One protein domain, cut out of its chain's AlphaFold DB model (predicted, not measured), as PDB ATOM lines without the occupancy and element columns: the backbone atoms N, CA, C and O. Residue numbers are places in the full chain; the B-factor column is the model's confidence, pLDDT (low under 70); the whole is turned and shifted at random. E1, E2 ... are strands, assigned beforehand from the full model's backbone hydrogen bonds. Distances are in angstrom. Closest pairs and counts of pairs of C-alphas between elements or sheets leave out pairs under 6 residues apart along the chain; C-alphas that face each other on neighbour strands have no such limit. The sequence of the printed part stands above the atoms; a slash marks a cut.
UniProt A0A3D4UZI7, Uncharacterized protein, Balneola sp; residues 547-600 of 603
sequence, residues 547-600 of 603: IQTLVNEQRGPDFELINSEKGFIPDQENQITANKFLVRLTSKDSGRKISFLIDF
ATOM      1  N   ILE A 547     374.034 498.269 886.048       79.31
ATOM      2  CA  ILE A 547     373.671 497.157 886.949       79.31
ATOM      3  C   ILE A 547     373.301 497.597 888.379       79.31
ATOM      4  O   ILE A 547     372.628 496.859 889.086       79.31
ATOM      5  N   GLN A 548     373.733 498.785 888.812       74.62
ATOM      6  CA  GLN A 548     373.408 499.358 890.123       74.62
ATOM      7  C   GLN A 548     372.309 500.428 890.060       74.62
ATOM      8  O   GLN A 548     371.800 500.838 891.095       74.62
ATOM      9  N   THR A 549     371.960 500.924 888.870       75.81
ATOM     10  CA  THR A 549     370.984 502.017 888.711       75.81
ATOM     11  C   THR A 549     369.690 501.588 888.028       75.81
ATOM     12  O   THR A 549     368.675 502.260 888.214       75.81
ATOM     13  N   LEU A 550     369.707 500.486 887.272       79.50
ATOM     14  CA  LEU A 550     368.529 499.906 886.635       79.50
ATOM     15  C   LEU A 550     367.568 499.342 887.680       79.50
ATOM     16  O   LEU A 550     367.982 498.691 888.632       79.50
ATOM     17  N   VAL A 551     366.279 499.586 887.473       76.38
ATOM     18  CA  VAL A 551     365.213 499.062 888.325       76.38
ATOM     19  C   VAL A 551     364.980 497.593 887.981       76.38
ATOM     20  O   VAL A 551     364.755 497.250 886.820       76.38
ATOM     21  N   ASN A 552     365.050 496.738 888.992       73.94
ATOM     22  CA  ASN A 552     364.707 495.333 888.917       73.94
ATOM     23  C   ASN A 552     363.281 495.140 889.444       73.94
ATOM     24  O   ASN A 552     363.018 495.255 890.641       73.94
ATOM     25  N   GLU A 553     362.357 494.860 888.531       79.50
ATOM     26  CA  GLU A 553     360.955 494.601 888.845       79.50
ATOM     27  C   GLU A 553     360.709 493.093 888.945       79.50
ATOM     28  O   GLU A 553     360.777 492.371 887.948       79.50
ATOM     29  N   GLN A 554     360.366 492.608 890.136       74.19
ATOM     30  CA  GLN A 554     359.847 491.256 890.306       74.19
ATOM     31  C   GLN A 554     358.333 491.278 890.100       74.19
ATOM     32  O   GLN A 554     357.598 491.911 890.862       74.19
ATOM     33  N   ARG A 555     357.861 490.592 889.055       79.06
ATOM     34  CA  ARG A 555     356.434 490.464 888.732       79.06
ATOM     35  C   ARG A 555     355.936 489.050 889.004       79.06
ATOM     36  O   ARG A 555     356.652 488.079 888.765       79.06
ATOM     37  N   GLY A 556     354.712 488.955 889.509       76.44
ATOM     38  CA  GLY A 556     354.043 487.691 889.794       76.44
ATOM     39  C   GLY A 556     353.506 486.984 888.548       76.44
ATOM     40  O   GLY A 556     353.553 487.543 887.451       76.44
ATOM     41  N   PRO A 557     352.951 485.769 888.711       70.69
ATOM     42  CA  PRO A 557     352.398 484.968 887.613       70.69
ATOM     43  C   PRO A 557     351.297 485.683 886.810       70.69
ATOM     44  O   PRO A 557     351.195 485.472 885.606       70.69
ATOM     45  N   ASP A 558     350.542 486.576 887.458       79.31
ATOM     46  CA  ASP A 558     349.457 487.363 886.851       79.31
ATOM     47  C   ASP A 558     349.911 488.764 886.383       79.31
ATOM     48  O   ASP A 558     349.099 489.665 886.194       79.31
ATOM     49  N   PHE A 559     351.222 488.968 886.190       68.81
ATOM     50  CA  PHE A 559     351.851 490.237 885.785       68.81
ATOM     51  C   PHE A 559     351.694 491.418 886.762       68.81
ATOM     52  O   PHE A 559     352.079 492.541 886.422       68.81
ATOM     53  N   GLU A 560     351.218 491.187 887.985       75.81
ATOM     54  CA  GLU A 560     351.230 492.200 889.045       75.81
ATOM     55  C   GLU A 560     352.655 492.444 889.571       75.81
ATOM     56  O   GLU A 560     353.452 491.515 889.726       75.81
ATOM     57  N   LEU A 561     352.995 493.711 889.827       75.06
ATOM     58  CA  LEU A 561     354.295 494.115 890.366       75.06
ATOM     59  C   LEU A 561     354.373 493.733 891.856       75.06
ATOM     60  O   LEU A 561     353.641 494.293 892.665       75.06
ATOM     61  N   ILE A 562     355.257 492.794 892.209       76.25
ATOM     62  CA  ILE A 562     355.440 492.309 893.588       76.25
ATOM     63  C   ILE A 562     356.467 493.165 894.326       76.25
ATOM     64  O   ILE A 562     356.240 493.567 895.465       76.25
ATOM     65  N   ASN A 563     357.607 493.429 893.688       72.81
ATOM     66  CA  ASN A 563     358.693 494.209 894.269       72.81
ATOM     67  C   ASN A 563     359.427 494.984 893.170       72.81
ATOM     68  O   ASN A 563     359.520 494.524 892.031       72.81
ATOM     69  N   SER A 564     359.936 496.159 893.512       72.56
ATOM     70  CA  SER A 564     360.739 496.995 892.628       72.56
ATOM     71  C   SER A 564     361.925 497.504 893.429       72.56
ATOM     72  O   SER A 564     361.765 498.323 894.331       72.56
ATOM     73  N   GLU A 565     363.106 496.978 893.121       69.25
ATOM     74  CA  GLU A 565     364.358 497.346 893.779       69.25
ATOM     75  C   GLU A 565     365.311 497.964 892.764       69.25
ATOM     76  O   GLU A 565     365.325 497.603 891.587       69.25
ATOM     77  N   LYS A 566     366.107 498.937 893.200       69.25
ATOM     78  CA  LYS A 566     367.072 499.603 892.331       69.25
ATOM     79  C   LYS A 566     368.409 498.866 892.393       69.25
ATOM     80  O   LYS A 566     369.027 498.779 893.444       69.25
ATOM     81  N   GLY A 567     368.871 498.393 891.242       69.56
ATOM     82  CA  GLY A 567     370.103 497.629 891.098       69.56
ATOM     83  C   GLY A 567     369.910 496.120 891.270       69.56
ATOM     84  O   GLY A 567     368.968 495.642 891.889       69.56
ATOM     85  N   PHE A 568     370.832 495.352 890.692       67.31
ATOM     86  CA  PHE A 568     370.866 493.885 890.759       67.31
ATOM     87  C   PHE A 568     371.843 493.362 891.826       67.31
ATOM     88  O   PHE A 568     372.147 492.169 891.851       67.31
ATOM     89  N   ILE A 569     372.394 494.242 892.671       69.38
ATOM     90  CA  ILE A 569     373.410 493.884 893.667       69.38
ATOM     91  C   ILE A 569     372.753 493.752 895.047       69.38
ATOM     92  O   ILE A 569     372.311 494.770 895.584       69.38
ATOM     93  N   PRO A 570     372.721 492.543 895.641       61.28
ATOM     94  CA  PRO A 570     372.197 492.350 896.989       61.28
ATOM     95  C   PRO A 570     373.070 493.088 898.018       61.28
ATOM     96  O   PRO A 570     374.300 493.059 897.951       61.28
ATOM     97  N   ASP A 571     372.412 493.799 898.928       61.47
ATOM     98  CA  ASP A 571     372.977 494.776 899.862       61.47
ATOM     99  C   ASP A 571     374.099 494.261 900.788       61.47
ATOM    100  O   ASP A 571     373.931 493.226 901.430       61.47
ATOM    101  N   GLN A 572     375.205 495.028 900.893       60.91
ATOM    102  CA  GLN A 572     375.769 495.581 902.154       60.91
ATOM    103  C   GLN A 572     377.186 496.203 902.024       60.91
ATOM    104  O   GLN A 572     377.470 497.152 902.746       60.91
ATOM    105  N   GLU A 573     378.054 495.790 901.086       57.69
ATOM    106  CA  GLU A 573     379.389 496.432 900.901       57.69
ATOM    107  C   GLU A 573     379.672 496.948 899.482       57.69
ATOM    108  O   GLU A 573     380.431 497.901 899.312       57.69
ATOM    109  N   ASN A 574     379.043 496.377 898.450       63.12
ATOM    110  CA  ASN A 574     379.366 496.678 897.046       63.12
ATOM    111  C   ASN A 574     378.418 497.686 896.368       63.12
ATOM    112  O   ASN A 574     378.595 498.000 895.185       63.12
ATOM    113  N   GLN A 575     377.418 498.200 897.089       72.44
ATOM    114  CA  GLN A 575     376.542 499.248 896.570       72.44
ATOM    115  C   GLN A 575     377.247 500.612 896.558       72.44
ATOM    116  O   GLN A 575     377.978 500.973 897.485       72.44
ATOM    117  N   ILE A 576     377.008 501.402 895.508       76.69
ATOM    118  CA  ILE A 576     377.545 502.768 895.386       76.69
ATOM    119  C   ILE A 576     377.004 503.728 896.452       76.69
ATOM    120  O   ILE A 576     377.680 504.697 896.778       76.69
ATOM    121  N   THR A 577     375.812 503.474 896.990       76.69
ATOM    122  CA  THR A 577     375.140 504.301 898.008       76.69
ATOM    123  C   THR A 577     375.762 504.143 899.395       76.69
ATOM    124  O   THR A 577     375.780 505.089 900.178       76.69
ATOM    125  N   ALA A 578     376.337 502.973 899.686       74.56
ATOM    126  CA  ALA A 578     376.995 502.672 900.957       74.56
ATOM    127  C   ALA A 578     378.432 503.228 901.055       74.56
ATOM    128  O   ALA A 578     379.012 503.270 902.141       74.56
ATOM    129  N   ASN A 579     379.020 503.669 899.936       77.56
ATOM    130  CA  ASN A 579     380.441 503.992 899.831       77.56
ATOM    131  C   ASN A 579     380.709 505.452 899.440       77.56
ATOM    132  O   ASN A 579     379.973 506.070 898.675       77.56
ATOM    133  N   LYS A 580     381.838 505.996 899.920       82.75
ATOM    134  CA  LYS A 580     382.374 507.297 899.484       82.75
ATOM    135  C   LYS A 580     383.544 507.093 898.534       82.75
ATOM    136  O   LYS A 580     384.489 506.372 898.847       82.75
ATOM    137  N   PHE A 581     383.527 507.789 897.405       84.25
ATOM    138  CA  PHE A 581     384.533 507.662 896.355       84.25
ATOM    139  C   PHE A 581     385.436 508.892 896.313       84.25
ATOM    140  O   PHE A 581     384.966 510.022 896.225       84.25
ATOM    141  N   LEU A 582     386.754 508.678 896.332       86.25
ATOM    142  CA  LEU A 582     387.736 509.740 896.114       86.25
ATOM    143  C   LEU A 582     388.214 509.715 894.659       86.25
ATOM    144  O   LEU A 582     389.027 508.874 894.275       86.25
ATOM    145  N   VAL A 583     387.767 510.676 893.859       85.19
ATOM    146  CA  VAL A 583     388.194 510.838 892.465       85.19
ATOM    147  C   VAL A 583     389.299 511.882 892.392       85.19
ATOM    148  O   VAL A 583     389.083 513.054 892.688       85.19
ATOM    149  N   ARG A 584     390.505 511.471 891.988       87.56
ATOM    150  CA  ARG A 584     391.667 512.363 891.873       87.56
ATOM    151  C   ARG A 584     392.000 512.656 890.415       87.56
ATOM    152  O   ARG A 584     392.459 511.779 889.689       87.56
ATOM    153  N   LEU A 585     391.858 513.915 890.016       87.19
ATOM    154  CA  LEU A 585     392.352 514.423 888.743       87.19
ATOM    155  C   LEU A 585     393.796 514.885 888.904       87.19
ATOM    156  O   LEU A 585     394.120 515.620 889.834       87.19
ATOM    157  N   THR A 586     394.663 514.465 887.988       86.88
ATOM    158  CA  THR A 586     396.063 514.902 887.935       86.88
ATOM    159  C   THR A 586     396.328 515.511 886.564       86.88
ATOM    160  O   THR A 586     396.128 514.848 885.547       86.88
ATOM    161  N   SER A 587     396.758 516.775 886.527       85.44
ATOM    162  CA  SER A 587     397.210 517.426 885.294       85.44
ATOM    163  C   SER A 587     398.473 516.730 884.792       85.44
ATOM    164  O   SER A 587     399.421 516.562 885.557       85.44
ATOM    165  N   LYS A 588     398.499 516.339 883.513       81.06
ATOM    166  CA  LYS A 588     399.691 515.730 882.905       81.06
ATOM    167  C   LYS A 588     400.824 516.733 882.714       81.06
ATOM    168  O   LYS A 588     401.970 516.372 882.932       81.06
ATOM    169  N   ASP A 589     400.485 517.972 882.369       79.88
ATOM    170  CA  ASP A 589     401.479 519.000 882.046       79.88
ATOM    171  C   ASP A 589     402.088 519.629 883.302       79.88
ATOM    172  O   ASP A 589     403.275 519.928 883.340       79.88
ATOM    173  N   SER A 590     401.280 519.828 884.352       87.38
ATOM    174  CA  SER A 590     401.715 520.533 885.571       87.38
ATOM    175  C   SER A 590     401.867 519.642 886.806       87.38
ATOM    176  O   SER A 590     402.301 520.122 887.851       87.38
ATOM    177  N   GLY A 591     401.431 518.380 886.749       82.62
ATOM    178  CA  GLY A 591     401.433 517.455 887.892       82.62
ATOM    179  C   GLY A 591     400.477 517.827 889.036       82.62
ATOM    180  O   GLY A 591     400.368 517.079 890.011       82.62
ATOM    181  N   ARG A 592     399.764 518.960 888.939       84.69
ATOM    182  CA  ARG A 592     398.820 519.437 889.961       84.69
ATOM    183  C   ARG A 592     397.652 518.469 890.117       84.69
ATOM    184  O   ARG A 592     397.145 517.933 889.130       84.69
ATOM    185  N   LYS A 593     397.220 518.268 891.363       89.88
ATOM    186  CA  LYS A 593     396.197 517.285 891.741       89.88
ATOM    187  C   LYS A 593     394.983 517.984 892.339       89.88
ATOM    188  O   LYS A 593     395.134 518.809 893.232       89.88
ATOM    189  N   ILE A 594     393.794 517.609 891.882       88.50
ATOM    190  CA  ILE A 594     392.506 517.997 892.467       88.50
ATOM    191  C   ILE A 594     391.802 516.706 892.867       88.50
ATOM    192  O   ILE A 594     391.810 515.745 892.102       88.50
ATOM    193  N   SER A 595     391.243 516.649 894.074       88.50
ATOM    194  CA  SER A 595     390.515 515.468 894.545       88.50
ATOM    195  C   SER A 595     389.074 515.845 894.878       88.50
ATOM    196  O   SER A 595     388.851 516.837 895.566       88.50
ATOM    197  N   PHE A 596     388.125 515.048 894.400       87.12
ATOM    198  CA  PHE A 596     386.701 515.152 894.694       87.12
ATOM    199  C   PHE A 596     386.309 513.975 895.572       87.12
ATOM    200  O   PHE A 596     386.591 512.831 895.219       87.12
ATOM    201  N   LEU A 597     385.681 514.254 896.710       88.12
ATOM    202  CA  LEU A 597     384.990 513.236 897.488       88.12
ATOM    203  C   LEU A 597     383.536 513.223 897.020       88.12
ATOM    204  O   LEU A 597     382.895 514.271 897.027       88.12
ATOM    205  N   ILE A 598     383.059 512.069 896.571       86.75
ATOM    206  CA  ILE A 598     381.740 511.899 895.968       86.75
ATOM    207  C   ILE A 598     381.001 510.813 896.735       86.75
ATOM    208  O   ILE A 598     381.546 509.738 896.988       86.75
ATOM    209  N   ASP A 599     379.762 511.105 897.081       86.31
ATOM    210  CA  ASP A 599     378.771 510.188 897.610       86.31
ATOM    211  C   ASP A 599     377.603 510.078 896.622       86.31
ATOM    212  O   ASP A 599     377.227 511.046 895.958       86.31
ATOM    213  N   PHE A 600     377.051 508.874 896.483       83.06
ATOM    214  CA  PHE A 600     375.856 508.647 895.676       83.06
ATOM    215  C   PHE A 600     374.660 508.530 896.610       83.06
ATOM    216  O   PHE A 600     374.633 507.663 897.478       83.06
TER     217      PHE A 600
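What this domain is: This is residues 547 to 600 of the 603 residues of an uncharacterized protein of Balneola sp (UniProt A0A3D4UZI7). Two separate strand hairpins sit end to end, E3 with E4 at one end and E1 with E2 at the other, their turns at the two far ends and a looping link, residues 567 to 579, between them in the middle. The two hairpins make no sheet together; the turn of E3 and E4, residues 587 to 592, sticks out at its end. The printed part has 54 residues with four named strands, in the order E1, E2, E3, E4 along the chain, and no named helix; each sheet has two antiparallel strands, in the orders E1 - E2 and E3 - E4. The class is all strand, though under half of the residues, 25 of 54, are in named elements. The whole is extended, with a radius of gyration of the C-alphas of 18.5 A, and its spans of 62 by 21 by 11 A make it only just a rod.

Where its parts are: Begin with the longest strands, E3 and E4, of seven residues each. Find C-alpha 580 at (382.374, 507.297, 899.484); from there E3, residues 580 to 586, runs 19.5 A from first to last C-alpha and ends at C-alpha 586 at (396.063, 514.902, 887.935). Past the turn, E4, residues 593 to 599, comes back over 19.7 A and ends at C-alpha 599 at (378.771, 510.188, 897.610). Now go to the other hairpin and find C-alpha 551 at (365.213, 499.062, 888.325), where E1, residues 551 to 555, begins; it is 12.3 A long. E2, residues 561 to 566, follows it and is 14.0 A long.

How they stand to each other: Look first at E3 and E4, antiparallel neighbours and a hairpin, with an angle of 159 degrees between their N-to-C directions. Their C-alphas face each other from 580 and 599, 5.0 A apart, to 586 and 593, 4.5 A apart. On the backbone, find N 583 and O 596 within hydrogen-bond range at 2.8 A, and N 594 and O 585 at 2.9 A. A short link of 6 residues joins the two strands. Going outward along it, you reach residues 587 to 592, which stand free: no C-alpha 8 or more residues away along the chain lies within 10 A of them. In the other hairpin, E1 and E2 are antiparallel neighbours too, with 162 degrees between their directions and a tight link of 5 residues. Here C-alphas 551 and 566 face each other at 4.4 A, and 553 and 564 at 4.5 A. Look for N 552 and O 565 within hydrogen-bond range at 2.7 A, and for N 565 and O 552 at 3.0 A. Between the hairpins, E2 and E3 are apart, and so are E1 and E3, E1 and E4, and E2 and E4, with no C-alpha of one strand within 8 A of the other.

The domain as a whole: The C-alphas of Asp 558 and Ser 590 are the two farthest apart, at 61.9 A; each lies in the turn of one hairpin. The first and last printed C-alphas, of Ile 547 and Phe 600, are 14.6 A apart. The printed part has no cut. Its long link joins E2 to E3 through residues 567 to 579, 13 residues with no named element, whose C-alphas lie 3 to 12 A from the mean of all C-alphas. The mean pLDDT of the printed part is 77.5, and 11 residues are under 70: residue 559 and residues 565 to 574, of which 565 and 566 belong to E2.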